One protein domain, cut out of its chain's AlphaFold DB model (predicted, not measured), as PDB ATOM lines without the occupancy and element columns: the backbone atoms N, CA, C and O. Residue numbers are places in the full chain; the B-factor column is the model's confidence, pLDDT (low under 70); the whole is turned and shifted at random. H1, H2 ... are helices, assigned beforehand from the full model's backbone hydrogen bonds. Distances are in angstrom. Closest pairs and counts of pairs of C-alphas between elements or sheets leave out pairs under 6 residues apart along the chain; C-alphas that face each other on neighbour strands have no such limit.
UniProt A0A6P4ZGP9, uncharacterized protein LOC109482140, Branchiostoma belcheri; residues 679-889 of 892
ATOM      1  N   HIS A 679      44.277  27.172  60.360       46.03
ATOM      2  CA  HIS A 679      45.355  26.277  60.759       46.03
ATOM      3  C   HIS A 679      45.349  24.941  60.001       46.03
ATOM      4  O   HIS A 679      46.415  24.345  59.858       46.03
ATOM      5  N   ASP A 680      44.216  24.459  59.476       51.53
ATOM      6  CA  ASP A 680      44.197  23.219  58.680       51.53
ATOM      7  C   ASP A 680      44.754  23.457  57.270       51.53
ATOM      8  O   ASP A 680      45.637  22.733  56.806       51.53
ATOM      9  N   ALA A 681      44.337  24.551  56.626       47.78
ATOM     10  CA  ALA A 681      44.855  24.990  55.331       47.78
ATOM     11  C   ALA A 681      46.391  25.102  55.301       47.78
ATOM     12  O   ALA A 681      47.054  24.540  54.423       47.78
ATOM     13  N   THR A 682      46.969  25.801  56.280       53.56
ATOM     14  CA  THR A 682      48.423  26.009  56.384       53.56
ATOM     15  C   THR A 682      49.193  24.726  56.703       53.56
ATOM     16  O   THR A 682      50.308  24.550  56.208       53.56
ATOM     17  N   ARG A 683      48.602  23.798  57.470       56.94
ATOM     18  CA  ARG A 683      49.168  22.462  57.736       56.94
ATOM     19  C   ARG A 683      49.112  21.553  56.504       56.94
ATOM     20  O   ARG A 683      50.089  20.862  56.216       56.94
ATOM     21  N   LYS A 684      48.004  21.572  55.757       57.94
ATOM     22  CA  LYS A 684      47.789  20.772  54.538       57.94
ATOM     23  C   LYS A 684      48.661  21.242  53.367       57.94
ATOM     24  O   LYS A 684      49.096  20.416  52.564       57.94
ATOM     25  N   TYR A 685      48.965  22.540  53.294       57.84
ATOM     26  CA  TYR A 685      49.790  23.138  52.241       57.84
ATOM     27  C   TYR A 685      50.925  24.008  52.824       57.84
ATOM     28  O   TYR A 685      50.855  25.233  52.752       57.84
ATOM     29  N   PRO A 686      52.024  23.422  53.344       56.50
ATOM     30  CA  PRO A 686      53.079  24.182  54.029       56.50
ATOM     31  C   PRO A 686      53.746  25.281  53.188       56.50
ATOM     32  O   PRO A 686      54.241  26.265  53.735       56.50
ATOM     33  N   PHE A 687      53.731  25.155  51.853       57.38
ATOM     34  CA  PHE A 687      54.220  26.209  50.961       57.38
ATOM     35  C   PHE A 687      53.377  27.487  51.056       57.38
ATOM     36  O   PHE A 687      53.940  28.573  50.935       57.38
ATOM     37  N   LEU A 688      52.064  27.377  51.320       53.97
ATOM     38  CA  LEU A 688      51.221  28.543  51.554       53.97
ATOM     39  C   LEU A 688      51.714  29.322  52.767       53.97
ATOM     40  O   LEU A 688      51.763  30.534  52.653       53.97
ATOM     41  N   LYS A 689      52.195  28.696  53.856       55.44
ATOM     42  CA  LYS A 689      52.711  29.443  55.026       55.44
ATOM     43  C   LYS A 689      53.771  30.488  54.617       55.44
ATOM     44  O   LYS A 689      53.704  31.621  55.070       55.44
ATOM     45  N   LYS A 690      54.671  30.171  53.669       52.81
ATOM     46  CA  LYS A 690      55.703  31.107  53.155       52.81
ATOM     47  C   LYS A 690      55.177  32.201  52.199       52.81
ATOM     48  O   LYS A 690      55.893  33.165  51.944       52.81
ATOM     49  N   PHE A 691      53.954  32.077  51.684       51.34
ATOM     50  CA  PHE A 691      53.259  33.131  50.924       51.34
ATOM     51  C   PHE A 691      52.160  33.845  51.739       51.34
ATOM     52  O   PHE A 691      51.770  34.945  51.369       51.34
ATOM     53  N   MET A 692      51.683  33.224  52.824       43.84
ATOM     54  CA  MET A 692      50.674  33.709  53.774       43.84
ATOM     55  C   MET A 692      51.263  34.524  54.919       43.84
ATOM     56  O   MET A 692      50.539  35.310  55.517       43.84
ATOM     57  N   PHE A 693      52.559  34.381  55.212       46.06
ATOM     58  CA  PHE A 693      53.275  35.425  55.933       46.06
ATOM     59  C   PHE A 693      53.250  36.693  55.077       46.06
ATOM     60  O   PHE A 693      53.962  36.817  54.075       46.06
ATOM     61  N   THR A 694      52.329  37.575  55.459       51.16
ATOM     62  CA  THR A 694      51.941  38.800  54.771       51.16
ATOM     63  C   THR A 694      53.165  39.602  54.353       51.16
ATOM     64  O   THR A 694      54.158  39.700  55.068       51.16
ATOM     65  N   PHE A 695      53.092  40.253  53.192       61.97
ATOM     66  CA  PHE A 695      54.157  41.120  52.676       61.97
ATOM     67  C   PHE A 695      54.504  42.344  53.556       61.97
ATOM     68  O   PHE A 695      55.409  43.091  53.185       61.97
ATOM     69  N   MET A 696      53.786  42.507  54.670       67.50
ATOM     70  CA  MET A 696      53.771  43.582  55.652       67.50
ATOM     71  C   MET A 696      53.484  42.956  57.026       67.50
ATOM     72  O   MET A 696      52.560  42.150  57.133       67.50
ATOM     73  N   THR A 697      54.226  43.317  58.075       75.38
ATOM     74  CA  THR A 697      53.972  42.792  59.434       75.38
ATOM     75  C   THR A 697      52.790  43.500  60.104       75.38
ATOM     76  O   THR A 697      52.492  44.650  59.780       75.38
ATOM     77  N   SER A 698      52.152  42.878  61.102       76.12
ATOM     78  CA  SER A 698      51.049  43.495  61.867       76.12
ATOM     79  C   SER A 698      51.445  44.840  62.499       76.12
ATOM     80  O   SER A 698      50.643  45.770  62.562       76.12
ATOM     81  N   ARG A 699      52.715  44.984  62.902       74.75
ATOM     82  CA  ARG A 699      53.290  46.246  63.391       74.75
ATOM     83  C   ARG A 699      53.431  47.292  62.281       74.75
ATOM     84  O   ARG A 699      53.091  48.451  62.502       74.75
ATOM     85  N   GLN A 700      53.917  46.903  61.103       75.00
ATOM     86  CA  GLN A 700      54.032  47.795  59.944       75.00
ATOM     87  C   GLN A 700      52.645  48.257  59.462       75.00
ATOM     88  O   GLN A 700      52.467  49.439  59.175       75.00
ATOM     89  N   GLN A 701      51.647  47.365  59.486       79.75
ATOM     90  CA  GLN A 701      50.245  47.705  59.240       79.75
ATOM     91  C   GLN A 701      49.758  48.783  60.215       79.75
ATOM     92  O   GLN A 701      49.369  49.857  59.772       79.75
ATOM     93  N   GLN A 702      49.866  48.562  61.531       81.94
ATOM     94  CA  GLN A 702      49.459  49.553  62.542       81.94
ATOM     95  C   GLN A 702      50.171  50.911  62.399       81.94
ATOM     96  O   GLN A 702      49.615  51.941  62.779       81.94
ATOM     97  N   ILE A 703      51.398  50.938  61.868       81.44
ATOM     98  CA  ILE A 703      52.125  52.184  61.590       81.44
ATOM     99  C   ILE A 703      51.554  52.900  60.360       81.44
ATOM    100  O   ILE A 703      51.361  54.113  60.414       81.44
ATOM    101  N   PHE A 704      51.262  52.190  59.268       81.12
ATOM    102  CA  PHE A 704      50.620  52.799  58.099       81.12
ATOM    103  C   PHE A 704      49.171  53.202  58.371       81.12
ATOM    104  O   PHE A 704      48.750  54.251  57.899       81.12
ATOM    105  N   GLU A 705      48.442  52.448  59.192       83.88
ATOM    106  CA  GLU A 705      47.113  52.835  59.658       83.88
ATOM    107  C   GLU A 705      47.158  54.136  60.467       83.88
ATOM    108  O   GLU A 705      46.418  55.058  60.150       83.88
ATOM    109  N   LYS A 706      48.092  54.288  61.416       83.44
ATOM    110  CA  LYS A 706      48.269  55.565  62.133       83.44
ATOM    111  C   LYS A 706      48.668  56.717  61.208       83.44
ATOM    112  O   LYS A 706      48.192  57.828  61.394       83.44
ATOM    113  N   LYS A 707      49.488  56.462  60.182       78.06
ATOM    114  CA  LYS A 707      49.849  57.472  59.168       78.06
ATOM    115  C   LYS A 707      48.683  57.835  58.243       78.06
ATOM    116  O   LYS A 707      48.648  58.959  57.759       78.06
ATOM    117  N   PHE A 708      47.733  56.925  58.022       83.12
ATOM    118  CA  PHE A 708      46.454  57.233  57.379       83.12
ATOM    119  C   PHE A 708      45.615  58.140  58.288       83.12
ATOM    120  O   PHE A 708      45.201  59.212  57.857       83.12
ATOM    121  N   ASP A 709      45.463  57.769  59.561       83.50
ATOM    122  CA  ASP A 709      44.689  58.519  60.562       83.50
ATOM    123  C   ASP A 709      45.294  59.925  60.846       83.50
ATOM    124  O   ASP A 709      44.583  60.871  61.176       83.50
ATOM    125  N   GLU A 710      46.608  60.112  60.657       79.56
ATOM    126  CA  GLU A 710      47.297  61.419  60.695       79.56
ATOM    127  C   GLU A 710      47.054  62.306  59.451       79.56
ATOM    128  O   GLU A 710      47.378  63.506  59.468       79.56
ATOM    129  N   ILE A 711      46.516  61.740  58.366       76.56
ATOM    130  CA  ILE A 711      46.141  62.448  57.133       76.56
ATOM    131  C   ILE A 711      44.623  62.676  57.092       76.56
ATOM    132  O   ILE A 711      44.195  63.800  56.824       76.56
ATOM    133  N   ASP A 712      43.827  61.659  57.422       82.75
ATOM    134  CA  ASP A 712      42.375  61.730  57.616       82.75
ATOM    135  C   ASP A 712      42.019  62.270  59.015       82.75
ATOM    136  O   ASP A 712      41.434  61.597  59.862       82.75
ATOM    137  N   TYR A 713      42.363  63.537  59.257       69.12
ATOM    138  CA  TYR A 713      42.023  64.234  60.505       69.12
ATOM    139  C   TYR A 713      40.508  64.482  60.677       69.12
ATOM    140  O   TYR A 713      40.087  64.948  61.737       69.12
ATOM    141  N   GLU A 714      39.699  64.215  59.646       73.25
ATOM    142  CA  GLU A 714      38.236  64.330  59.681       73.25
ATOM    143  C   GLU A 714      37.553  62.998  60.026       73.25
ATOM    144  O   GLU A 714      36.368  62.995  60.359       73.25
ATOM    145  N   GLY A 715      38.295  61.883  60.012       76.06
ATOM    146  CA  GLY A 715      37.804  60.549  60.356       76.06
ATOM    147  C   GLY A 715      36.775  60.005  59.364       76.06
ATOM    148  O   GLY A 715      35.864  59.283  59.768       76.06
ATOM    149  N   GLN A 716      36.880  60.378  58.085       76.25
ATOM    150  CA  GLN A 716      35.937  59.965  57.040       76.25
ATOM    151  C   GLN A 716      36.193  58.536  56.522       76.25
ATOM    152  O   GLN A 716      35.332  57.963  55.858       76.25
ATOM    153  N   GLY A 717      37.359  57.950  56.812       76.44
ATOM    154  CA  GLY A 717      37.799  56.642  56.316       76.44
ATOM    155  C   GLY A 717      38.337  56.660  54.881       76.44
ATOM    156  O   GLY A 717      38.779  55.623  54.387       76.44
ATOM    157  N   VAL A 718      38.324  57.826  54.227       82.38
ATOM    158  CA  VAL A 718      38.747  58.051  52.840       82.38
ATOM    159  C   VAL A 718      39.527  59.359  52.729       82.38
ATOM    160  O   VAL A 718      39.071  60.410  53.177       82.38
ATOM    161  N   ILE A 719      40.701  59.324  52.099       80.94
ATOM    162  CA  ILE A 719      41.494  60.528  51.830       80.94
ATOM    163  C   ILE A 719      41.162  61.024  50.423       80.94
ATOM    164  O   ILE A 719      41.439  60.359  49.426       80.94
ATOM    165  N   THR A 720      40.600  62.228  50.318       80.56
ATOM    166  CA  THR A 720      40.360  62.869  49.016       80.56
ATOM    167  C   THR A 720      41.635  63.508  48.456       80.56
ATOM    168  O   THR A 720      42.522  63.932  49.200       80.56
ATOM    169  N   MET A 721      41.710  63.660  47.129       68.69
ATOM    170  CA  MET A 721      42.826  64.329  46.440       68.69
ATOM    171  C   MET A 721      43.137  65.737  46.993       68.69
ATOM    172  O   MET A 721      44.297  66.149  47.030       68.69
ATOM    173  N   GLU A 722      42.131  66.481  47.461       70.94
ATOM    174  CA  GLU A 722      42.325  67.828  48.018       70.94
ATOM    175  C   GLU A 722      42.973  67.793  49.412       70.94
ATOM    176  O   GLU A 722      43.910  68.559  49.671       70.94
ATOM    177  N   MET A 723      42.558  66.858  50.273       72.88
ATOM    178  CA  MET A 723      43.195  66.601  51.574       72.88
ATOM    179  C   MET A 723      44.636  66.116  51.378       72.88
ATOM    180  O   MET A 723      45.567  66.673  51.959       72.88
ATOM    181  N   LEU A 724      44.835  65.144  50.484       73.12
ATOM    182  CA  LEU A 724      46.125  64.549  50.135       73.12
ATOM    183  C   LEU A 724      47.144  65.602  49.664       73.12
ATOM    184  O   LEU A 724      48.254  65.689  50.192       73.12
ATOM    185  N   LYS A 725      46.735  66.456  48.717       68.75
ATOM    186  CA  LYS A 725      47.519  67.584  48.193       68.75
ATOM    187  C   LYS A 725      47.879  68.589  49.287       68.75
ATOM    188  O   LYS A 725      49.018  69.047  49.348       68.75
ATOM    189  N   SER A 726      46.920  68.919  50.148       70.38
ATOM    190  CA  SER A 726      47.099  69.902  51.223       70.38
ATOM    191  C   SER A 726      47.993  69.386  52.352       70.38
ATOM    192  O   SER A 726      48.741  70.163  52.946       70.38
ATOM    193  N   ARG A 727      47.930  68.082  52.649       64.50
ATOM    194  CA  ARG A 727      48.574  67.459  53.811       64.50
ATOM    195  C   ARG A 727      49.939  66.856  53.511       64.50
ATOM    196  O   ARG A 727      50.854  67.072  54.300       64.50
ATOM    197  N   MET A 728      50.095  66.119  52.409       61.91
ATOM    198  CA  MET A 728      51.375  65.472  52.107       61.91
ATOM    199  C   MET A 728      52.416  66.493  51.636       61.91
ATOM    200  O   MET A 728      53.538  66.499  52.139       61.91
ATOM    201  N   PHE A 729      52.062  67.369  50.686       54.88
ATOM    202  CA  PHE A 729      53.022  68.287  50.066       54.88
ATOM    203  C   PHE A 729      52.357  69.512  49.409       54.88
ATOM    204  O   PHE A 729      51.981  69.472  48.234       54.88
ATOM    205  N   GLY A 730      52.395  70.672  50.071       54.69
ATOM    206  CA  GLY A 730      51.988  71.964  49.482       54.69
ATOM    207  C   GLY A 730      52.832  72.465  48.287       54.69
ATOM    208  O   GLY A 730      52.706  73.622  47.902       54.69
ATOM    209  N   ASN A 731      53.708  71.622  47.722       53.84
ATOM    210  CA  ASN A 731      54.610  71.908  46.599       53.84
ATOM    211  C   ASN A 731      54.628  70.804  45.508       53.84
ATOM    212  O   ASN A 731      55.452  70.890  44.592       53.84
ATOM    213  N   LEU A 732      53.774  69.767  45.573       61.50
ATOM    214  CA  LEU A 732      53.654  68.799  44.465       61.50
ATOM    215  C   LEU A 732      53.145  69.497  43.198       61.50
ATOM    216  O   LEU A 732      52.261  70.355  43.254       61.50
ATOM    217  N   LYS A 733      53.677  69.106  42.038       67.81
ATOM    218  CA  LYS A 733      53.135  69.544  40.747       67.81
ATOM    219  C   LYS A 733      51.917  68.697  40.408       67.81
ATOM    220  O   LYS A 733      51.782  67.566  40.851       67.81
ATOM    221  N   GLU A 734      51.076  69.234  39.536       68.62
ATOM    222  CA  GLU A 734      49.857  68.584  39.041       68.62
ATOM    223  C   GLU A 734      50.110  67.153  38.524       68.62
ATOM    224  O   GLU A 734      49.458  66.220  38.969       68.62
ATOM    225  N   ARG A 735      51.182  66.947  37.741       72.38
ATOM    226  CA  ARG A 735      51.605  65.609  37.271       72.38
ATOM    227  C   ARG A 735      51.986  64.643  38.389       72.38
ATOM    228  O   ARG A 735      51.851  63.434  38.236       72.38
ATOM    229  N   ASP A 736      52.525  65.172  39.480       73.38
ATOM    230  CA  ASP A 736      52.965  64.368  40.612       73.38
ATOM    231  C   ASP A 736      51.727  63.910  41.416       73.38
ATOM    232  O   ASP A 736      51.731  62.815  41.969       73.38
ATOM    233  N   LEU A 737      50.641  64.701  41.401       73.06
ATOM    234  CA  LEU A 737      49.313  64.332  41.909       73.06
ATOM    235  C   LEU A 737      48.590  63.341  40.981       73.06
ATOM    236  O   LEU A 737      47.987  62.399  41.482       73.06
ATOM    237  N   ASP A 738      48.696  63.488  39.655       75.31
ATOM    238  CA  ASP A 738      48.178  62.501  38.690       75.31
ATOM    239  C   ASP A 738      48.834  61.122  38.896       75.31
ATOM    240  O   ASP A 738      48.169  60.084  38.864       75.31
ATOM    241  N   LEU A 739      50.154  61.109  39.133       75.62
ATOM    242  CA  LEU A 739      50.906  59.902  39.480       75.62
ATOM    243  C   LEU A 739      50.503  59.357  40.849       75.62
ATOM    244  O   LEU A 739      50.326  58.150  40.972       75.62
ATOM    245  N   LEU A 740      50.338  60.220  41.855       74.12
ATOM    246  CA  LEU A 740      49.894  59.833  43.195       74.12
ATOM    247  C   LEU A 740      48.496  59.196  43.152       74.12
ATOM    248  O   LEU A 740      48.308  58.136  43.738       74.12
ATOM    249  N   MET A 741      47.567  59.760  42.373       76.06
ATOM    250  CA  MET A 741      46.258  59.160  42.116       76.06
ATOM    251  C   MET A 741      46.416  57.791  41.461       76.06
ATOM    252  O   MET A 741      46.032  56.791  42.044       76.06
ATOM    253  N   LYS A 742      47.095  57.702  40.309       76.69
ATOM    254  CA  LYS A 742      47.304  56.433  39.586       76.69
ATOM    255  C   LYS A 742      48.009  55.339  40.417       76.69
ATOM    256  O   LYS A 742      47.982  54.165  40.046       76.69
ATOM    257  N   VAL A 743      48.683  55.728  41.494       77.00
ATOM    258  CA  VAL A 743      49.397  54.854  42.426       77.00
ATOM    259  C   VAL A 743      48.529  54.397  43.597       77.00
ATOM    260  O   VAL A 743      48.671  53.248  44.000       77.00
ATOM    261  N   PHE A 744      47.679  55.263  44.148       76.88
ATOM    262  CA  PHE A 744      46.882  54.962  45.342       76.88
ATOM    263  C   PHE A 744      45.414  54.629  45.046       76.88
ATOM    264  O   PHE A 744      44.877  53.762  45.713       76.88
ATOM    265  N   ASP A 745      44.803  55.250  44.036       83.25
ATOM    266  CA  ASP A 745      43.448  54.963  43.544       83.25
ATOM    267  C   ASP A 745      43.481  53.658  42.719       83.25
ATOM    268  O   ASP A 745      43.636  53.640  41.488       83.25
ATOM    269  N   LEU A 746      43.450  52.524  43.424       79.06
ATOM    270  CA  LEU A 746      43.548  51.186  42.849       79.06
ATOM    271  C   LEU A 746      42.203  50.769  42.256       79.06
ATOM    272  O   LEU A 746      42.175  50.226  41.141       79.06
ATOM    273  N   ASN A 747      41.114  51.051  42.974       78.69
ATOM    274  CA  ASN A 747      39.742  50.730  42.590       78.69
ATOM    275  C   ASN A 747      39.169  51.685  41.510       78.69
ATOM    276  O   ASN A 747      38.265  51.293  40.773       78.69
ATOM    277  N   SER A 748      39.783  52.863  41.312       80.56
ATOM    278  CA  SER A 748      39.396  53.905  40.342       80.56
ATOM    279  C   SER A 748      38.149  54.736  40.723       80.56
ATOM    280  O   SER A 748      37.496  55.300  39.838       80.56
ATOM    281  N   ASP A 749      37.838  54.849  42.023       82.75
ATOM    282  CA  ASP A 749      36.756  55.667  42.600       82.75
ATOM    283  C   ASP A 749      37.145  57.131  42.896       82.75
ATOM    284  O   ASP A 749      36.258  57.974  43.063       82.75
ATOM    285  N   ARG A 750      38.446  57.463  42.812       79.06
ATOM    286  CA  ARG A 750      39.058  58.794  43.044       79.06
ATOM    287  C   ARG A 750      39.175  59.237  44.502       79.06
ATOM    288  O   ARG A 750      39.471  60.412  44.761       79.06
ATOM    289  N   THR A 751      38.968  58.338  45.445       83.88
ATOM    290  CA  THR A 751      39.429  58.481  46.823       83.88
ATOM    291  C   THR A 751      40.694  57.643  47.027       83.88
ATOM    292  O   THR A 751      41.286  57.148  46.068       83.88
ATOM    293  N   ILE A 752      41.180  57.585  48.263       84.88
ATOM    294  CA  ILE A 752      42.184  56.620  48.699       84.88
ATOM    295  C   ILE A 752      41.675  56.082  50.027       84.88
ATOM    296  O   ILE A 752      41.626  56.827  51.015       84.88
ATOM    297  N   ASP A 753      41.276  54.816  50.060       85.62
ATOM    298  CA  ASP A 753      40.812  54.179  51.290       85.62
ATOM    299  C   ASP A 753      41.991  53.705  52.172       85.62
ATOM    300  O   ASP A 753      43.176  53.738  51.800       85.62
ATOM    301  N   LYS A 754      41.673  53.259  53.391       82.75
ATOM    302  CA  LYS A 754      42.673  52.762  54.346       82.75
ATOM    303  C   LYS A 754      43.366  51.472  53.869       82.75
ATOM    304  O   LYS A 754      44.522  51.250  54.227       82.75
ATOM    305  N   ARG A 755      42.719  50.632  53.049       80.50
ATOM    306  CA  ARG A 755      43.293  49.392  52.482       80.50
ATOM    307  C   ARG A 755      44.285  49.706  51.356       80.50
ATOM    308  O   ARG A 755      45.383  49.144  51.326       80.50
ATOM    309  N   GLU A 756      43.932  50.618  50.463       84.06
ATOM    310  CA  GLU A 756      44.747  51.120  49.359       84.06
ATOM    311  C   GLU A 756      46.000  51.824  49.879       84.06
ATOM    312  O   GLU A 756      47.117  51.448  49.516       84.06
ATOM    313  N   PHE A 757      45.855  52.770  50.812       83.12
ATOM    314  CA  PHE A 757      47.001  53.464  51.401       83.12
ATOM    315  C   PHE A 757      48.000  52.498  52.045       83.12
ATOM    316  O   PHE A 757      49.203  52.573  51.781       83.12
ATOM    317  N   VAL A 758      47.505  51.555  52.851       82.50
ATOM    318  CA  VAL A 758      48.332  50.561  53.545       82.50
ATOM    319  C   VAL A 758      49.005  49.601  52.556       82.50
ATOM    320  O   VAL A 758      50.204  49.340  52.685       82.50
ATOM    321  N   THR A 759      48.291  49.102  51.540       80.38
ATOM    322  CA  THR A 759      48.883  48.182  50.552       80.38
ATOM    323  C   THR A 759      49.934  48.856  49.674       80.38
ATOM    324  O   THR A 759      50.995  48.275  49.431       80.38
ATOM    325  N   VAL A 760      49.694  50.096  49.252       79.75
ATOM    326  CA  VAL A 760      50.602  50.870  48.396       79.75
ATOM    327  C   VAL A 760      51.824  51.371  49.176       79.75
ATOM    328  O   VAL A 760      52.944  51.312  48.656       79.75
ATOM    329  N   ALA A 761      51.667  51.761  50.446       79.06
ATOM    330  CA  ALA A 761      52.786  52.085  51.332       79.06
ATOM    331  C   ALA A 761      53.679  50.859  51.606       79.06
ATOM    332  O   ALA A 761      54.902  50.937  51.459       79.06
ATOM    333  N   ALA A 762      53.085  49.699  51.905       78.00
ATOM    334  CA  ALA A 762      53.822  48.450  52.081       78.00
ATOM    335  C   ALA A 762      54.501  47.966  50.786       78.00
ATOM    336  O   ALA A 762      55.609  47.423  50.829       78.00
ATOM    337  N   LEU A 763      53.895  48.209  49.617       76.00
ATOM    338  CA  LEU A 763      54.527  47.941  48.325       76.00
ATOM    339  C   LEU A 763      55.718  48.878  48.067       76.00
ATOM    340  O   LEU A 763      56.758  48.412  47.603       76.00
ATOM    341  N   ASN A 764      55.618  50.168  48.405       79.19
ATOM    342  CA  ASN A 764      56.737  51.113  48.320       79.19
ATOM    343  C   ASN A 764      57.926  50.661  49.181       79.19
ATOM    344  O   ASN A 764      59.055  50.619  48.694       79.19
ATOM    345  N   ASP A 765      57.670  50.272  50.428       75.69
ATOM    346  CA  ASP A 765      58.669  49.711  51.342       75.69
ATOM    347  C   ASP A 765      59.337  48.458  50.760       75.69
ATOM    348  O   ASP A 765      60.566  48.386  50.643       75.69
ATOM    349  N   LYS A 766      58.530  47.516  50.262       72.06
ATOM    350  CA  LYS A 766      59.010  46.278  49.634       72.06
ATOM    351  C   LYS A 766      59.835  46.519  48.364       72.06
ATOM    352  O   LYS A 766      60.785  45.779  48.115       72.06
ATOM    353  N   LEU A 767      59.519  47.560  47.590       69.94
ATOM    354  CA  LEU A 767      60.284  47.993  46.412       69.94
ATOM    355  C   LEU A 767      61.543  48.806  46.766       69.94
ATOM    356  O   LEU A 767      62.490  48.833  45.976       69.94
ATOM    357  N   ARG A 768      61.581  49.454  47.937       70.25
ATOM    358  CA  ARG A 768      62.778  50.115  48.495       70.25
ATOM    359  C   ARG A 768      63.708  49.130  49.214       70.25
ATOM    360  O   ARG A 768      64.892  49.424  49.350       70.25
ATOM    361  N   GLY A 769      63.198  47.972  49.640       68.62
ATOM    362  CA  GLY A 769      63.928  47.005  50.467       68.62
ATOM    363  C   GLY A 769      64.066  47.453  51.926       68.62
ATOM    364  O   GLY A 769      65.037  47.085  52.584       68.62
ATOM    365  N   ILE A 770      63.123  48.271  52.401       72.38
ATOM    366  CA  ILE A 770      63.086  48.877  53.738       72.38
ATOM    367  C   ILE A 770      61.780  48.448  54.410       72.38
ATOM    368  O   ILE A 770      60.751  48.371  53.746       72.38
ATOM    369  N   THR A 771      61.808  48.190  55.714       67.00
ATOM    370  CA  THR A 771      60.614  47.975  56.541       67.00
ATOM    371  C   THR A 771      60.413  49.173  57.468       67.00
ATOM    372  O   THR A 771      61.243  49.455  58.330       67.00
ATOM    373  N   THR A 772      59.307  49.894  57.295       67.12
ATOM    374  CA  THR A 772      58.884  50.974  58.195       67.12
ATOM    375  C   THR A 772      58.503  50.382  59.552       67.12
ATOM    376  O   THR A 772      57.492  49.690  59.679       67.12
ATOM    377  N   LEU A 773      59.318  50.645  60.577       66.44
ATOM    378  CA  LEU A 773      59.163  50.080  61.926       66.44
ATOM    379  C   LEU A 773      58.955  51.148  63.012       66.44
ATOM    380  O   LEU A 773      58.653  50.790  64.159       66.44
ATOM    381  N   SER A 774      59.049  52.436  62.659       66.69
ATOM    382  CA  SER A 774      58.715  53.575  63.513       66.69
ATOM    383  C   SER A 774      57.554  54.410  62.941       66.69
ATOM    384  O   SER A 774      57.508  54.695  61.736       66.69
ATOM    385  N   PRO A 775      56.634  54.904  63.797       61.56
ATOM    386  CA  PRO A 775      55.682  55.947  63.420       61.56
ATOM    387  C   PRO A 775      56.359  57.186  62.821       61.56
ATOM    388  O   PRO A 775      55.823  57.783  61.899       61.56
ATOM    389  N   ASN A 776      57.574  57.522  63.255       64.50
ATOM    390  CA  ASN A 776      58.245  58.759  62.840       64.50
ATOM    391  C   ASN A 776      59.007  58.644  61.500       64.50
ATOM    392  O   ASN A 776      59.559  59.640  61.037       64.50
ATOM    393  N   ASP A 777      59.072  57.457  60.880       65.94
ATOM    394  CA  ASP A 777      59.793  57.267  59.610       65.94
ATOM    395  C   ASP A 777      59.064  57.973  58.442       65.94
ATOM    396  O   ASP A 777      57.862  57.739  58.251       65.94
ATOM    397  N   PRO A 778      59.741  58.794  57.616       62.59
ATOM    398  CA  PRO A 778      59.096  59.502  56.512       62.59
ATOM    399  C   PRO A 778      58.659  58.555  55.383       62.59
ATOM    400  O   PRO A 778      59.432  57.722  54.903       62.59
ATOM    401  N   LEU A 779      57.424  58.739  54.900       67.06
ATOM    402  CA  LEU A 779      56.863  58.047  53.731       67.06
ATOM    403  C   LEU A 779      57.483  58.567  52.418       67.06
ATOM    404  O   LEU A 779      56.854  59.278  51.635       67.06
ATOM    405  N   GLU A 780      58.739  58.203  52.157       66.56
ATOM    406  CA  GLU A 780      59.414  58.480  50.883       66.56
ATOM    407  C   GLU A 780      58.866  57.587  49.754       66.56
ATOM    408  O   GLU A 780      59.367  56.490  49.474       66.56
ATOM    409  N   LEU A 781      57.824  58.070  49.084       68.50
ATOM    410  CA  LEU A 781      57.158  57.381  47.980       68.50
ATOM    411  C   LEU A 781      57.924  57.556  46.660       68.50
ATOM    412  O   LEU A 781      58.094  58.664  46.154       68.50
ATOM    413  N   ASN A 782      58.361  56.449  46.055       72.94
ATOM    414  CA  ASN A 782      58.998  56.450  44.732       72.94
ATOM    415  C   ASN A 782      57.932  56.371  43.621       72.94
ATOM    416  O   ASN A 782      57.837  55.352  42.933       72.94
ATOM    417  N   LEU A 783      57.127  57.431  43.457       73.06
ATOM    418  CA  LEU A 783      55.913  57.431  42.618       73.06
ATOM    419  C   LEU A 783      56.125  56.875  41.199       73.06
ATOM    420  O   LEU A 783      55.354  56.018  40.788       73.06
ATOM    421  N   ASP A 784      57.196  57.252  40.489       73.06
ATOM    422  CA  ASP A 784      57.483  56.731  39.138       73.06
ATOM    423  C   ASP A 784      57.617  55.196  39.098       73.06
ATOM    424  O   ASP A 784      57.090  54.529  38.204       73.06
ATOM    425  N   LYS A 785      58.317  54.614  40.083       74.00
ATOM    426  CA  LYS A 785      58.508  53.158  40.189       74.00
ATOM    427  C   LYS A 785      57.222  52.476  40.627       74.00
ATOM    428  O   LYS A 785      56.887  51.412  40.118       74.00
ATOM    429  N   LEU A 786      56.520  53.080  41.582       76.88
ATOM    430  CA  LEU A 786      55.308  52.528  42.169       76.88
ATOM    431  C   LEU A 786      54.176  52.507  41.129       76.88
ATOM    432  O   LEU A 786      53.554  51.467  40.940       76.88
ATOM    433  N   ALA A 787      54.028  53.580  40.343       77.31
ATOM    434  CA  ALA A 787      53.108  53.669  39.208       77.31
ATOM    435  C   ALA A 787      53.428  52.624  38.134       77.31
ATOM    436  O   ALA A 787      52.522  51.978  37.612       77.31
ATOM    437  N   PHE A 788      54.714  52.432  37.821       77.19
ATOM    438  CA  PHE A 788      55.155  51.405  36.880       77.19
ATOM    439  C   PHE A 788      54.819  49.984  37.372       77.19
ATOM    440  O   PHE A 788      54.259  49.186  36.621       77.19
ATOM    441  N   HIS A 789      55.118  49.668  38.634       76.50
ATOM    442  CA  HIS A 789      54.841  48.349  39.201       76.50
ATOM    443  C   HIS A 789      53.336  48.074  39.323       76.50
ATOM    444  O   HIS A 789      52.888  47.009  38.906       76.50
ATOM    445  N   ILE A 790      52.547  49.031  39.815       80.94
ATOM    446  CA  ILE A 790      51.088  48.897  39.951       80.94
ATOM    447  C   ILE A 790      50.416  48.779  38.578       80.94
ATOM    448  O   ILE A 790      49.556  47.919  38.410       80.94
ATOM    449  N   GLN A 791      50.867  49.530  37.565       79.06
ATOM    450  CA  GLN A 791      50.426  49.349  36.175       79.06
ATOM    451  C   GLN A 791      50.696  47.917  35.680       79.06
ATOM    452  O   GLN A 791      49.786  47.277  35.159       79.06
ATOM    453  N   ALA A 792      51.903  47.382  35.896       75.31
ATOM    454  CA  ALA A 792      52.247  46.016  35.498       75.31
ATOM    455  C   ALA A 792      51.444  44.942  36.262       75.31
ATOM    456  O   ALA A 792      51.133  43.887  35.706       75.31
ATOM    457  N   TYR A 793      51.069  45.194  37.522       78.25
ATOM    458  CA  TYR A 793      50.179  44.306  38.271       78.25
ATOM    459  C   TYR A 793      48.712  44.424  37.828       78.25
ATOM    460  O   TYR A 793      48.037  43.397  37.800       78.25
ATOM    461  N   LYS A 794      48.235  45.611  37.423       82.00
ATOM    462  CA  LYS A 794      46.882  45.832  36.871       82.00
ATOM    463  C   LYS A 794      46.737  45.186  35.488       82.00
ATOM    464  O   LYS A 794      45.749  44.506  35.239       82.00
ATOM    465  N   GLU A 795      47.766  45.275  34.643       77.62
ATOM    466  CA  GLU A 795      47.863  44.518  33.384       77.62
ATOM    467  C   GLU A 795      47.886  43.001  33.616       77.62
ATOM    468  O   GLU A 795      47.220  42.263  32.898       77.62
ATOM    469  N   MET A 796      48.612  42.519  34.632       75.25
ATOM    470  CA  MET A 796      48.600  41.095  34.981       75.25
ATOM    471  C   MET A 796      47.225  40.642  35.492       75.25
ATOM    472  O   MET A 796      46.766  39.574  35.101       75.25
ATOM    473  N   PHE A 797      46.559  41.441  36.331       80.38
ATOM    474  CA  PHE A 797      45.208  41.161  36.827       80.38
ATOM    475  C   PHE A 797      44.211  41.028  35.666       80.38
ATOM    476  O   PHE A 797      43.544  40.007  35.559       80.38
ATOM    477  N   GLN A 798      44.234  41.971  34.716       81.38
ATOM    478  CA  GLN A 798      43.431  41.972  33.478       81.38
ATOM    479  C   GLN A 798      43.747  40.831  32.485       81.38
ATOM    480  O   GLN A 798      43.112  40.724  31.438       81.38
ATOM    481  N   VAL A 799      44.750  39.993  32.768       73.88
ATOM    482  CA  VAL A 799      45.054  38.757  32.019       73.88
ATOM    483  C   VAL A 799      44.526  37.508  32.746       73.88
ATOM    484  O   VAL A 799      44.458  36.434  32.143       73.88
ATOM    485  N   VAL A 800      44.148  37.635  34.023       74.88
ATOM    486  CA  VAL A 800      43.518  36.583  34.841       74.88
ATOM    487  C   VAL A 800      42.001  36.758  34.896       74.88
ATOM    488  O   VAL A 800      41.297  35.767  34.745       74.88
ATOM    489  N   ASP A 801      41.539  37.991  35.093       83.88
ATOM    490  CA  ASP A 801      40.150  38.442  34.960       83.88
ATOM    491  C   ASP A 801      39.688  38.189  33.510       83.88
ATOM    492  O   ASP A 801      40.277  38.713  32.557       83.88
ATOM    493  N   THR A 802      38.716  37.286  33.319       76.06
ATOM    494  CA  THR A 802      38.321  36.786  31.990       76.06
ATOM    495  C   THR A 802      36.991  37.317  31.470       76.06
ATOM    496  O   THR A 802      36.761  37.230  30.255       76.06
ATOM    497  N   ASP A 803      36.133  37.865  32.330       80.50
ATOM    498  CA  ASP A 803      34.893  38.542  31.936       80.50
ATOM    499  C   ASP A 803      34.952  40.075  32.079       80.50
ATOM    500  O   ASP A 803      34.202  40.771  31.384       80.50
ATOM    501  N   GLY A 804      35.928  40.602  32.822       80.50
ATOM    502  CA  GLY A 804      36.232  42.022  32.963       80.50
ATOM    503  C   GLY A 804      35.497  42.708  34.112       80.50
ATOM    504  O   GLY A 804      35.318  43.928  34.040       80.50
ATOM    505  N   ASP A 805      35.015  41.969  35.119       82.25
ATOM    506  CA  ASP A 805      34.237  42.535  36.232       82.25
ATOM    507  C   ASP A 805      35.087  43.268  37.294       82.25
ATOM    508  O   ASP A 805      34.540  44.007  38.119       82.25
ATOM    509  N   GLY A 806      36.420  43.145  37.234       79.38
ATOM    510  CA  GLY A 806      37.355  43.779  38.167       79.38
ATOM    511  C   GLY A 806      37.637  42.967  39.436       79.38
ATOM    512  O   GLY A 806      38.280  43.485  40.356       79.38
ATOM    513  N   ARG A 807      37.182  41.714  39.499       85.81
ATOM    514  CA  ARG A 807      37.381  40.753  40.589       85.81
ATOM    515  C   ARG A 807      37.952  39.453  40.016       85.81
ATOM    516  O   ARG A 807      37.959  39.229  38.813       85.81
ATOM    517  N   LEU A 808      38.469  38.584  40.881       83.19
ATOM    518  CA  LEU A 808      38.894  37.236  40.496       83.19
ATOM    519  C   LEU A 808      38.014  36.201  41.186       83.19
ATOM    520  O   LEU A 808      38.028  36.068  42.415       83.19
ATOM    521  N   THR A 809      37.259  35.446  40.393       83.62
ATOM    522  CA  THR A 809      36.386  34.385  40.900       83.62
ATOM    523  C   THR A 809      37.171  33.126  41.275       83.62
ATOM    524  O   THR A 809      38.286  32.878  40.805       83.62
ATOM    525  N   MET A 810      36.559  32.244  42.078       80.69
ATOM    526  CA  MET A 810      37.156  30.940  42.397       80.69
ATOM    527  C   MET A 810      37.519  30.125  41.146       80.69
ATOM    528  O   MET A 810      38.530  29.422  41.156       80.69
ATOM    529  N   GLU A 811      36.728  30.204  40.071       78.75
ATOM    530  CA  GLU A 811      36.985  29.429  38.852       78.75
ATOM    531  C   GLU A 811      38.196  29.959  38.071       78.75
ATOM    532  O   GLU A 811      38.974  29.164  37.540       78.75
ATOM    533  N   GLU A 812      38.423  31.273  38.071       82.44
ATOM    534  CA  GLU A 812      39.573  31.910  37.415       82.44
ATOM    535  C   GLU A 812      40.861  31.728  38.213       82.44
ATOM    536  O   GLU A 812      41.905  31.429  37.634       82.44
ATOM    537  N   ILE A 813      40.792  31.781  39.545       78.12
ATOM    538  CA  ILE A 813      41.930  31.458  40.416       78.12
ATOM    539  C   ILE A 813      42.285  29.965  40.283       78.12
ATOM    540  O   ILE A 813      43.463  29.622  40.155       78.12
ATOM    541  N   MET A 814      41.291  29.062  40.220       74.19
ATOM    542  CA  MET A 814      41.511  27.642  39.890       74.19
ATOM    543  C   MET A 814      42.149  27.470  38.504       74.19
ATOM    544  O   MET A 814      43.091  26.686  38.357       74.19
ATOM    545  N   LEU A 815      41.679  28.206  37.491       72.25
ATOM    546  CA  LEU A 815      42.231  28.164  36.138       72.25
ATOM    547  C   LEU A 815      43.684  28.657  36.114       72.25
ATOM    548  O   LEU A 815      44.542  27.946  35.592       72.25
ATOM    549  N   LEU A 816      43.982  29.801  36.735       72.81
ATOM    550  CA  LEU A 816      45.323  30.373  36.853       72.81
ATOM    551  C   LEU A 816      46.291  29.412  37.546       72.81
ATOM    552  O   LEU A 816      47.391  29.171  37.046       72.81
ATOM    553  N   LEU A 817      45.886  28.823  38.673       70.75
ATOM    554  CA  LEU A 817      46.708  27.871  39.420       70.75
ATOM    555  C   LEU A 817      46.896  26.554  38.658       70.75
ATOM    556  O   LEU A 817      47.993  25.991  38.675       70.75
ATOM    557  N   SER A 818      45.869  26.075  37.949       67.56
ATOM    558  CA  SER A 818      45.949  24.843  37.149       67.56
ATOM    559  C   SER A 818      46.780  25.036  35.886       67.56
ATOM    560  O   SER A 818      47.385  24.076  35.406       67.56
ATOM    561  N   ALA A 819      46.793  26.254  35.349       62.47
ATOM    562  CA  ALA A 819      47.626  26.671  34.240       62.47
ATOM    563  C   ALA A 819      49.091  26.794  34.704       62.47
ATOM    564  O   ALA A 819      49.974  26.148  34.142       62.47
ATOM    565  N   ALA A 820      49.351  27.571  35.761       59.31
ATOM    566  CA  ALA A 820      50.699  27.873  36.233       59.31
ATOM    567  C   ALA A 820      51.360  26.708  36.982       59.31
ATOM    568  O   ALA A 820      52.362  26.172  36.524       59.31
ATOM    569  N   VAL A 821      50.829  26.295  38.134       58.94
ATOM    570  CA  VAL A 821      51.500  25.316  39.016       58.94
ATOM    571  C   VAL A 821      51.322  23.878  38.506       58.94
ATOM    572  O   VAL A 821      52.112  22.988  38.820       58.94
ATOM    573  N   GLY A 822      50.321  23.663  37.651       56.44
ATOM    574  CA  GLY A 822      50.018  22.393  37.003       56.44
ATOM    575  C   GLY A 822      48.721  21.763  37.508       56.44
ATOM    576  O   GLY A 822      48.155  22.139  38.537       56.44
ATOM    577  N   THR A 823      48.250  20.760  36.767       50.62
ATOM    578  CA  THR A 823      46.872  20.246  36.835       50.62
ATOM    579  C   THR A 823      46.459  19.571  38.141       50.62
ATOM    580  O   THR A 823      45.283  19.262  38.290       50.62
ATOM    581  N   GLN A 824      47.367  19.327  39.089       51.97
ATOM    582  CA  GLN A 824      46.997  18.764  40.393       51.97
ATOM    583  C   GLN A 824      46.573  19.859  41.379       51.97
ATOM    584  O   GLN A 824      45.469  19.785  41.914       51.97
ATOM    585  N   MET A 825      47.382  20.910  41.561       52.62
ATOM    586  CA  MET A 825      47.097  21.956  42.553       52.62
ATOM    587  C   MET A 825      45.899  22.830  42.166       52.62
ATOM    588  O   MET A 825      45.013  23.028  42.986       52.62
ATOM    589  N   GLY A 826      45.787  23.278  40.912       54.84
ATOM    590  CA  GLY A 826      44.640  24.102  40.503       54.84
ATOM    591  C   GLY A 826      43.293  23.372  40.424       54.84
ATOM    592  O   GLY A 826      42.256  24.019  40.335       54.84
ATOM    593  N   THR A 827      43.276  22.033  40.483       57.06
ATOM    594  CA  THR A 827      42.021  21.267  40.636       57.06
ATOM    595  C   THR A 827      41.600  21.071  42.089       57.06
ATOM    596  O   THR A 827      40.466  20.654  42.343       57.06
ATOM    597  N   ASP A 828      42.485  21.362  43.043       67.19
ATOM    598  CA  ASP A 828      42.203  21.216  44.462       67.19
ATOM    599  C   ASP A 828      41.367  22.409  44.949       67.19
ATOM    600  O   ASP A 828      41.872  23.468  45.320       67.19
ATOM    601  N   LYS A 829      40.043  22.224  44.939       69.06
ATOM    602  CA  LYS A 829      39.077  23.211  45.441       69.06
ATOM    603  C   LYS A 829      39.326  23.620  46.890       69.06
ATOM    604  O   LYS A 829      38.825  24.665  47.292       69.06
ATOM    605  N   ASP A 830      39.995  22.796  47.691       71.69
ATOM    606  CA  ASP A 830      40.231  23.095  49.099       71.69
ATOM    607  C   ASP A 830      41.519  23.909  49.262       71.69
ATOM    608  O   ASP A 830      41.530  24.824  50.078       71.69
ATOM    609  N   LEU A 831      42.529  23.697  48.406       72.06
ATOM    610  CA  LEU A 831      43.642  24.641  48.236       72.06
ATOM    611  C   LEU A 831      43.131  26.016  47.789       72.06
ATOM    612  O   LEU A 831      43.506  27.025  48.377       72.06
ATOM    613  N   VAL A 832      42.266  26.080  46.771       73.81
ATOM    614  CA  VAL A 832      41.805  27.381  46.257       73.81
ATOM    615  C   VAL A 832      40.831  28.069  47.213       73.81
ATOM    616  O   VAL A 832      40.910  29.281  47.365       73.81
ATOM    617  N   ARG A 833      39.986  27.331  47.946       76.12
ATOM    618  CA  ARG A 833      39.158  27.923  49.014       76.12
ATOM    619  C   ARG A 833      39.993  28.387  50.208       76.12
ATOM    620  O   ARG A 833      39.655  29.402  50.799       76.12
ATOM    621  N   ALA A 834      41.076  27.681  50.540       72.38
ATOM    622  CA  ALA A 834      42.041  28.126  51.543       72.38
ATOM    623  C   ALA A 834      42.775  29.403  51.117       72.38
ATOM    624  O   ALA A 834      42.941  30.300  51.933       72.38
ATOM    625  N   ILE A 835      43.173  29.498  49.843       73.06
ATOM    626  CA  ILE A 835      43.727  30.727  49.267       73.06
ATOM    627  C   ILE A 835      42.693  31.849  49.379       73.06
ATOM    628  O   ILE A 835      42.977  32.845  50.026       73.06
ATOM    629  N   ILE A 836      41.478  31.670  48.847       77.12
ATOM    630  CA  ILE A 836      40.432  32.704  48.889       77.12
ATOM    631  C   ILE A 836      40.154  33.148  50.326       77.12
ATOM    632  O   ILE A 836      40.292  34.331  50.577       77.12
ATOM    633  N   LYS A 837      39.921  32.242  51.290       76.19
ATOM    634  CA  LYS A 837      39.674  32.591  52.711       76.19
ATOM    635  C   LYS A 837      40.758  33.489  53.344       76.19
ATOM    636  O   LYS A 837      40.486  34.158  54.330       76.19
ATOM    637  N   VAL A 838      41.982  33.488  52.812       71.56
ATOM    638  CA  VAL A 838      43.109  34.302  53.305       71.56
ATOM    639  C   VAL A 838      43.277  35.615  52.523       71.56
ATOM    640  O   VAL A 838      43.891  36.558  53.026       71.56
ATOM    641  N   LEU A 839      42.765  35.677  51.291       73.19
ATOM    642  CA  LEU A 839      42.860  36.836  50.399       73.19
ATOM    643  C   LEU A 839      41.625  37.746  50.489       73.19
ATOM    644  O   LEU A 839      41.783  38.959  50.559       73.19
ATOM    645  N   ASP A 840      40.443  37.131  50.519       80.56
ATOM    646  CA  ASP A 840      39.103  37.709  50.646       80.56
ATOM    647  C   ASP A 840      38.880  38.194  52.089       80.56
ATOM    648  O   ASP A 840      38.652  37.399  53.006       80.56
ATOM    649  N   LYS A 841      39.021  39.506  52.307       71.50
ATOM    650  CA  LYS A 841      38.974  40.154  53.630       71.50
ATOM    651  C   LYS A 841      37.621  40.764  53.969       71.50
ATOM    652  O   LYS A 841      37.403  41.118  55.127       71.50
ATOM    653  N   ASP A 842      36.742  40.961  52.990       76.62
ATOM    654  CA  ASP A 842      35.354  41.380  53.224       76.62
ATOM    655  C   ASP A 842      34.360  40.197  53.219       76.62
ATOM    656  O   ASP A 842      33.223  40.356  53.666       76.62
ATOM    657  N   GLY A 843      34.799  39.001  52.808       77.69
ATOM    658  CA  GLY A 843      34.014  37.768  52.785       77.69
ATOM    659  C   GLY A 843      33.114  37.633  51.554       77.69
ATOM    660  O   GLY A 843      32.127  36.894  51.605       77.69
ATOM    661  N   ASN A 844      33.393  38.366  50.471       77.75
ATOM    662  CA  ASN A 844      32.521  38.447  49.300       77.75
ATOM    663  C   ASN A 844      32.582  37.205  48.374       77.75
ATOM    664  O   ASN A 844      31.689  37.019  47.544       77.75
ATOM    665  N   GLY A 845      33.588  36.332  48.514       75.81
ATOM    666  CA  GLY A 845      33.772  35.105  47.723       75.81
ATOM    667  C   GLY A 845      34.552  35.270  46.409       75.81
ATOM    668  O   GLY A 845      34.743  34.291  45.679       75.81
ATOM    669  N   SER A 846      35.016  36.483  46.113       81.50
ATOM    670  CA  SER A 846      35.921  36.859  45.022       81.50
ATOM    671  C   SER A 846      37.054  37.730  45.574       81.50
ATOM    672  O   SER A 846      36.956  38.233  46.689       81.50
ATOM    673  N   ILE A 847      38.126  37.904  44.804       82.00
ATOM    674  CA  ILE A 847      39.296  38.685  45.231       82.00
ATOM    675  C   ILE A 847      39.350  39.984  44.434       82.00
ATOM    676  O   ILE A 847      39.396  39.932  43.202       82.00
ATOM    677  N   ASP A 848      39.365  41.133  45.109       84.62
ATOM    678  CA  ASP A 848      39.511  42.429  44.439       84.62
ATOM    679  C   ASP A 848      40.975  42.738  44.044       84.62
ATOM    680  O   ASP A 848      41.918  41.993  44.341       84.62
ATOM    681  N   PHE A 849      41.196  43.842  43.325       81.94
ATOM    682  CA  PHE A 849      42.545  44.220  42.892       81.94
ATOM    683  C   PHE A 849      43.485  44.593  44.060       81.94
ATOM    684  O   PHE A 849      44.684  44.320  43.980       81.94
ATOM    685  N   VAL A 850      42.975  45.161  45.156       80.81
ATOM    686  CA  VAL A 850      43.738  45.558  46.357       80.81
ATOM    687  C   VAL A 850      44.186  44.320  47.140       80.81
ATOM    688  O   VAL A 850      45.354  44.192  47.524       80.81
ATOM    689  N   GLU A 851      43.285  43.357  47.310       80.25
ATOM    690  CA  GLU A 851      43.540  42.047  47.905       80.25
ATOM    691  C   GLU A 851      44.555  41.254  47.071       80.25
ATOM    692  O   GLU A 851      45.547  40.751  47.610       80.25
ATOM    693  N   TYR A 852      44.396  41.242  45.744       78.00
ATOM    694  CA  TYR A 852      45.375  40.680  44.813       78.00
ATOM    695  C   TYR A 852      46.757  41.348  44.937       78.00
ATOM    696  O   TYR A 852      47.771  40.643  45.004       78.00
ATOM    697  N   LEU A 853      46.831  42.686  45.034       74.56
ATOM    698  CA  LEU A 853      48.104  43.386  45.259       74.56
ATOM    699  C   LEU A 853      48.747  42.993  46.596       74.56
ATOM    700  O   LEU A 853      49.968  42.828  46.662       74.56
ATOM    701  N   SER A 854      47.958  42.751  47.646       69.38
ATOM    702  CA  SER A 854      48.500  42.309  48.937       69.38
ATOM    703  C   SER A 854      49.231  40.952  48.869       69.38
ATOM    704  O   SER A 854      50.058  40.649  49.730       69.38
ATOM    705  N   PHE A 855      49.040  40.180  47.789       70.50
ATOM    706  CA  PHE A 855      49.730  38.911  47.520       70.50
ATOM    707  C   PHE A 855      50.538  38.896  46.208       70.50
ATOM    708  O   PHE A 855      50.826  37.829  45.652       70.50
ATOM    709  N   ILE A 856      51.038  40.064  45.779       66.75
ATOM    710  CA  ILE A 856      52.045  40.221  44.706       66.75
ATOM    711  C   ILE A 856      53.112  39.108  44.682       66.75
ATOM    712  O   ILE A 856      53.358  38.583  43.598       66.75
ATOM    713  N   PRO A 857      53.762  38.688  45.793       64.44
ATOM    714  CA  PRO A 857      54.813  37.666  45.732       64.44
ATOM    715  C   PRO A 857      54.328  36.302  45.222       64.44
ATOM    716  O   PRO A 857      55.077  35.601  44.541       64.44
ATOM    717  N   PHE A 858      53.079  35.937  45.524       66.88
ATOM    718  CA  PHE A 858      52.449  34.689  45.099       66.88
ATOM    719  C   PHE A 858      52.034  34.765  43.626       66.88
ATOM    720  O   PHE A 858      52.489  33.962  42.806       66.88
ATOM    721  N   PHE A 859      51.262  35.790  43.258       66.31
ATOM    722  CA  PHE A 859      50.785  35.976  41.886       66.31
ATOM    723  C   PHE A 859      51.916  36.296  40.894       66.31
ATOM    724  O   PHE A 859      51.894  35.825  39.757       66.31
ATOM    725  N   LEU A 860      52.981  36.983  41.325       64.81
ATOM    726  CA  LEU A 860      54.188  37.184  40.518       64.81
ATOM    727  C   LEU A 860      55.022  35.902  40.386       64.81
ATOM    728  O   LEU A 860      55.614  35.688  39.330       64.81
ATOM    729  N   HIS A 861      55.070  35.025  41.398       64.00
ATOM    730  CA  HIS A 861      55.710  33.710  41.258       64.00
ATOM    731  C   HIS A 861      54.967  32.847  40.226       64.00
ATOM    732  O   HIS A 861      55.591  32.272  39.331       64.00
ATOM    733  N   ILE A 862      53.635  32.839  40.305       65.12
ATOM    734  CA  ILE A 862      52.713  32.232  39.336       65.12
ATOM    735  C   ILE A 862      52.957  32.787  37.924       65.12
ATOM    736  O   ILE A 862      53.268  32.014  37.015       65.12
ATOM    737  N   HIS A 863      52.929  34.110  37.736       62.19
ATOM    738  CA  HIS A 863      53.188  34.739  36.438       62.19
ATOM    739  C   HIS A 863      54.587  34.408  35.903       62.19
ATOM    740  O   HIS A 863      54.737  33.999  34.752       62.19
ATOM    741  N   GLN A 864      55.622  34.498  36.741       61.50
ATOM    742  CA  GLN A 864      56.976  34.123  36.342       61.50
ATOM    743  C   GLN A 864      57.081  32.650  35.936       61.50
ATOM    744  O   GLN A 864      57.890  32.337  35.066       61.50
ATOM    745  N   TYR A 865      56.304  31.744  36.533       62.59
ATOM    746  CA  TYR A 865      56.246  30.356  36.082       62.59
ATOM    747  C   TYR A 865      55.595  30.261  34.694       62.59
ATOM    748  O   TYR A 865      56.195  29.657  33.806       62.59
ATOM    749  N   ILE A 866      54.446  30.916  34.471       59.72
ATOM    750  CA  ILE A 866      53.759  30.981  33.164       59.72
ATOM    751  C   ILE A 866      54.704  31.510  32.069       59.72
ATOM    752  O   ILE A 866      54.793  30.935  30.987       59.72
ATOM    753  N   VAL A 867      55.469  32.567  32.353       61.81
ATOM    754  CA  VAL A 867      56.425  33.166  31.401       61.81
ATOM    755  C   VAL A 867      57.643  32.265  31.157       61.81
ATOM    756  O   VAL A 867      58.113  32.157  30.023       61.81
ATOM    757  N   LYS A 868      58.157  31.578  32.190       65.50
ATOM    758  CA  LYS A 868      59.286  30.628  32.066       65.50
ATOM    759  C   LYS A 868      58.879  29.311  31.388       65.50
ATOM    760  O   LYS A 868      59.734  28.640  30.809       65.50
ATOM    761  N   ARG A 869      57.603  28.929  31.464       66.31
ATOM    762  CA  ARG A 869      57.006  27.725  30.866       66.31
ATOM    763  C   ARG A 869      55.708  28.112  30.141       66.31
ATOM    764  O   ARG A 869      54.633  27.860  30.683       66.31
ATOM    765  N   PRO A 870      55.794  28.717  28.936       59.75
ATOM    766  CA  PRO A 870      54.621  29.170  28.194       59.75
ATOM    767  C   PRO A 870      53.677  27.999  27.935       59.75
ATOM    768  O   PRO A 870      54.034  27.013  27.286       59.75
ATOM    769  N   ILE A 871      52.481  28.126  28.493       62.22
ATOM    770  CA  ILE A 871      51.492  27.060  28.605       62.22
ATOM    771  C   ILE A 871      50.879  26.821  27.226       62.22
ATOM    772  O   ILE A 871      50.460  27.766  26.555       62.22
ATOM    773  N   SER A 872      50.829  25.566  26.774       70.31
ATOM    774  CA  SER A 872      50.195  25.263  25.492       70.31
ATOM    775  C   SER A 872      48.692  25.530  25.567       70.31
ATOM    776  O   SER A 872      48.059  25.326  26.601       70.31
ATOM    777  N   ILE A 873      48.079  25.878  24.434       68.56
ATOM    778  CA  ILE A 873      46.614  25.945  24.302       68.56
ATOM    779  C   ILE A 873      45.978  24.594  24.689       68.56
ATOM    780  O   ILE A 873      44.897  24.567  25.268       68.56
ATOM    781  N   THR A 874      46.675  23.474  24.447       70.31
ATOM    782  CA  THR A 874      46.256  22.144  24.926       70.31
ATOM    783  C   THR A 874      46.221  22.042  26.441       70.31
ATOM    784  O   THR A 874      45.392  21.321  26.978       70.31
ATOM    785  N   ASP A 875      47.111  22.742  27.135       65.94
ATOM    786  CA  ASP A 875      47.322  22.589  28.570       65.94
ATOM    787  C   ASP A 875      46.382  23.521  29.340       65.94
ATOM    788  O   ASP A 875      45.832  23.104  30.353       65.94
ATOM    789  N   VAL A 876      46.086  24.711  28.793       65.50
ATOM    790  CA  VAL A 876      44.967  25.563  29.240       65.50
ATOM    791  C   VAL A 876      43.625  24.852  29.039       65.50
ATOM    792  O   VAL A 876      42.793  24.853  29.939       65.50
ATOM    793  N   GLU A 877      43.408  24.193  27.897       67.31
ATOM    794  CA  GLU A 877      42.169  23.447  27.637       67.31
ATOM    795  C   GLU A 877      42.057  22.195  28.533       67.31
ATOM    796  O   GLU A 877      41.000  21.938  29.108       67.31
ATOM    797  N   ASN A 878      43.156  21.462  28.750       71.25
ATOM    798  CA  ASN A 878      43.212  20.362  29.719       71.25
ATOM    799  C   ASN A 878      42.965  20.855  31.156       71.25
ATOM    800  O   ASN A 878      42.246  20.193  31.903       71.25
ATOM    801  N   ALA A 879      43.527  22.005  31.544       66.00
ATOM    802  CA  ALA A 879      43.285  22.648  32.834       66.00
ATOM    803  C   ALA A 879      41.808  23.033  32.986       66.00
ATOM    804  O   ALA A 879      41.178  22.640  33.963       66.00
ATOM    805  N   ARG A 880      41.216  23.690  31.982       68.44
ATOM    806  CA  ARG A 880      39.791  24.048  31.957       68.44
ATOM    807  C   ARG A 880      38.890  22.823  32.101       68.44
ATOM    808  O   ARG A 880      37.980  22.830  32.924       68.44
ATOM    809  N   GLN A 881      39.167  21.748  31.363       71.94
ATOM    810  CA  GLN A 881      38.424  20.489  31.477       71.94
ATOM    811  C   GLN A 881      38.640  19.805  32.835       71.94
ATOM    812  O   GLN A 881      37.715  19.185  33.359       71.94
ATOM    813  N   ALA A 882      39.827  19.917  33.435       68.88
ATOM    814  CA  ALA A 882      40.111  19.380  34.763       68.88
ATOM    815  C   ALA A 882      39.394  20.172  35.874       68.88
ATOM    816  O   ALA A 882      38.790  19.553  36.751       68.88
ATOM    817  N   VAL A 883      39.379  21.506  35.793       69.50
ATOM    818  CA  VAL A 883      38.626  22.407  36.682       69.50
ATOM    819  C   VAL A 883      37.123  22.168  36.528       69.50
ATOM    820  O   VAL A 883      36.469  21.854  37.517       69.50
ATOM    821  N   GLN A 884      36.578  22.148  35.307       71.19
ATOM    822  CA  GLN A 884      35.163  21.837  35.050       71.19
ATOM    823  C   GLN A 884      34.762  20.452  35.590       71.19
ATOM    824  O   GLN A 884      33.691  20.289  36.174       71.19
ATOM    825  N   LYS A 885      35.647  19.457  35.466       70.94
ATOM    826  CA  LYS A 885      35.453  18.106  36.012       70.94
ATOM    827  C   LYS A 885      35.594  18.045  37.533       70.94
ATOM    828  O   LYS A 885      34.977  17.179  38.147       70.94
ATOM    829  N   ALA A 886      36.382  18.922  38.154       65.38
ATOM    830  CA  ALA A 886      36.425  19.087  39.606       65.38
ATOM    831  C   ALA A 886      35.159  19.798  40.112       65.38
ATOM    832  O   ALA A 886      34.585  19.387  41.122       65.38
ATOM    833  N   LEU A 887      34.681  20.817  39.389       67.12
ATOM    834  CA  LEU A 887      33.428  21.534  39.635       67.12
ATOM    835  C   LEU A 887      32.247  20.554  39.661       67.12
ATOM    836  O   LEU A 887      31.675  20.354  40.735       67.12
ATOM    837  N   SER A 888      32.006  19.833  38.561       66.69
ATOM    838  CA  SER A 888      30.902  18.870  38.407       66.69
ATOM    839  C   SER A 888      31.003  17.602  39.270       66.69
ATOM    840  O   SER A 888      30.040  16.850  39.377       66.69
ATOM    841  N   ARG A 889      32.156  17.311  39.885       61.09
ATOM    842  CA  ARG A 889      32.363  16.112  40.728       61.09
ATOM    843  C   ARG A 889      31.736  16.186  42.125       61.09
ATOM    844  O   ARG A 889      31.920  15.250  42.895       61.09
TER     845      ARG A 889
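This is residues 679 to 889 of the 892 residues of the protein "uncharacterized protein LOC109482140" of Branchiostoma belcheri (UniProt A0A6P4ZGP9). Two lobes of crossed helices, H3 to H6 in one and H8, H9, H11 and H12 with H1 and H2 in the other, are joined by the long helix H7, which runs along one side from lobe to lobe. The short H10 sits in the middle between them. The printed part has 211 residues with twelve named helices, H1 to H12 in chain order, and no named strand; its class is all helix. It is compact, with a radius of gyration of the C-alphas of 18.7 A, yet elongated, spanning 58 by 35 by 30 A.

H1, residues 679 to 684, only just touches H9, residues 829 to 839, with 3 pairs of C-alphas within 8 A, the closest Ala 681 and Ala 834 at 5.7 A. H2, residues 686 to 692, touches no helix, but is near H11, residues 856 to 868. H3, residues 698 to 709, touches H6, residues 754 to 768, at a steep tilt of 60 degrees; their closest C-alphas, of Phe 704 and Val 758, are 5.6 A apart. H4, residues 721 to 728, only just touches H5, residues 734 to 744, with 3 pairs within 8 A, the closest C-alphas being Lys 725 and Leu 737 at 7.3 A. H7, residues 783 to 800, touches H5 with residues 783 to 790 alone, the closest C-alphas, Val 743 and Ala 787, being 5.1 A apart. H10, residues 849 to 854, touches H6, the closest C-alphas being Thr 759 and Ser 854 at 6.1 A; H6 uses residues 755 to 759 alone. H8, residues 810 to 820, touches H12, residues 873 to 889, at a steep tilt of 41 degrees, opposite ways; the C-alphas of Ser 818 and Ala 879 are closest, at 5.5 A. H8 also touches H9, about perpendicular at 73 degrees, with Met 814 and Val 832 closest at 6.4 A between C-alphas. Every O i to N i+4 pair is within hydrogen-bond range in H1 and H3 to H12; H2 has 1 of 3, beside 4 of 4 O i to N i+3 pairs.

H1 begins at C-alpha 679 (45.355, 26.277, 60.759). H6 is 21.1 A long from first to last C-alpha, and H7, from C-alpha 783 (55.913, 57.431, 42.618), 25.5 A. H12 is 23.9 A long and ends at C-alpha 889 (32.363, 16.112, 40.728).

The two farthest C-alphas, of Asn 731 and Arg 889, are 60.4 A apart. The printed part has no cut. The links H3 to H4 and H6 to H7 are long. The mean pLDDT of the printed part is 71.3; 83 residues are under 70, among them 679 to 696 and 856 to 871.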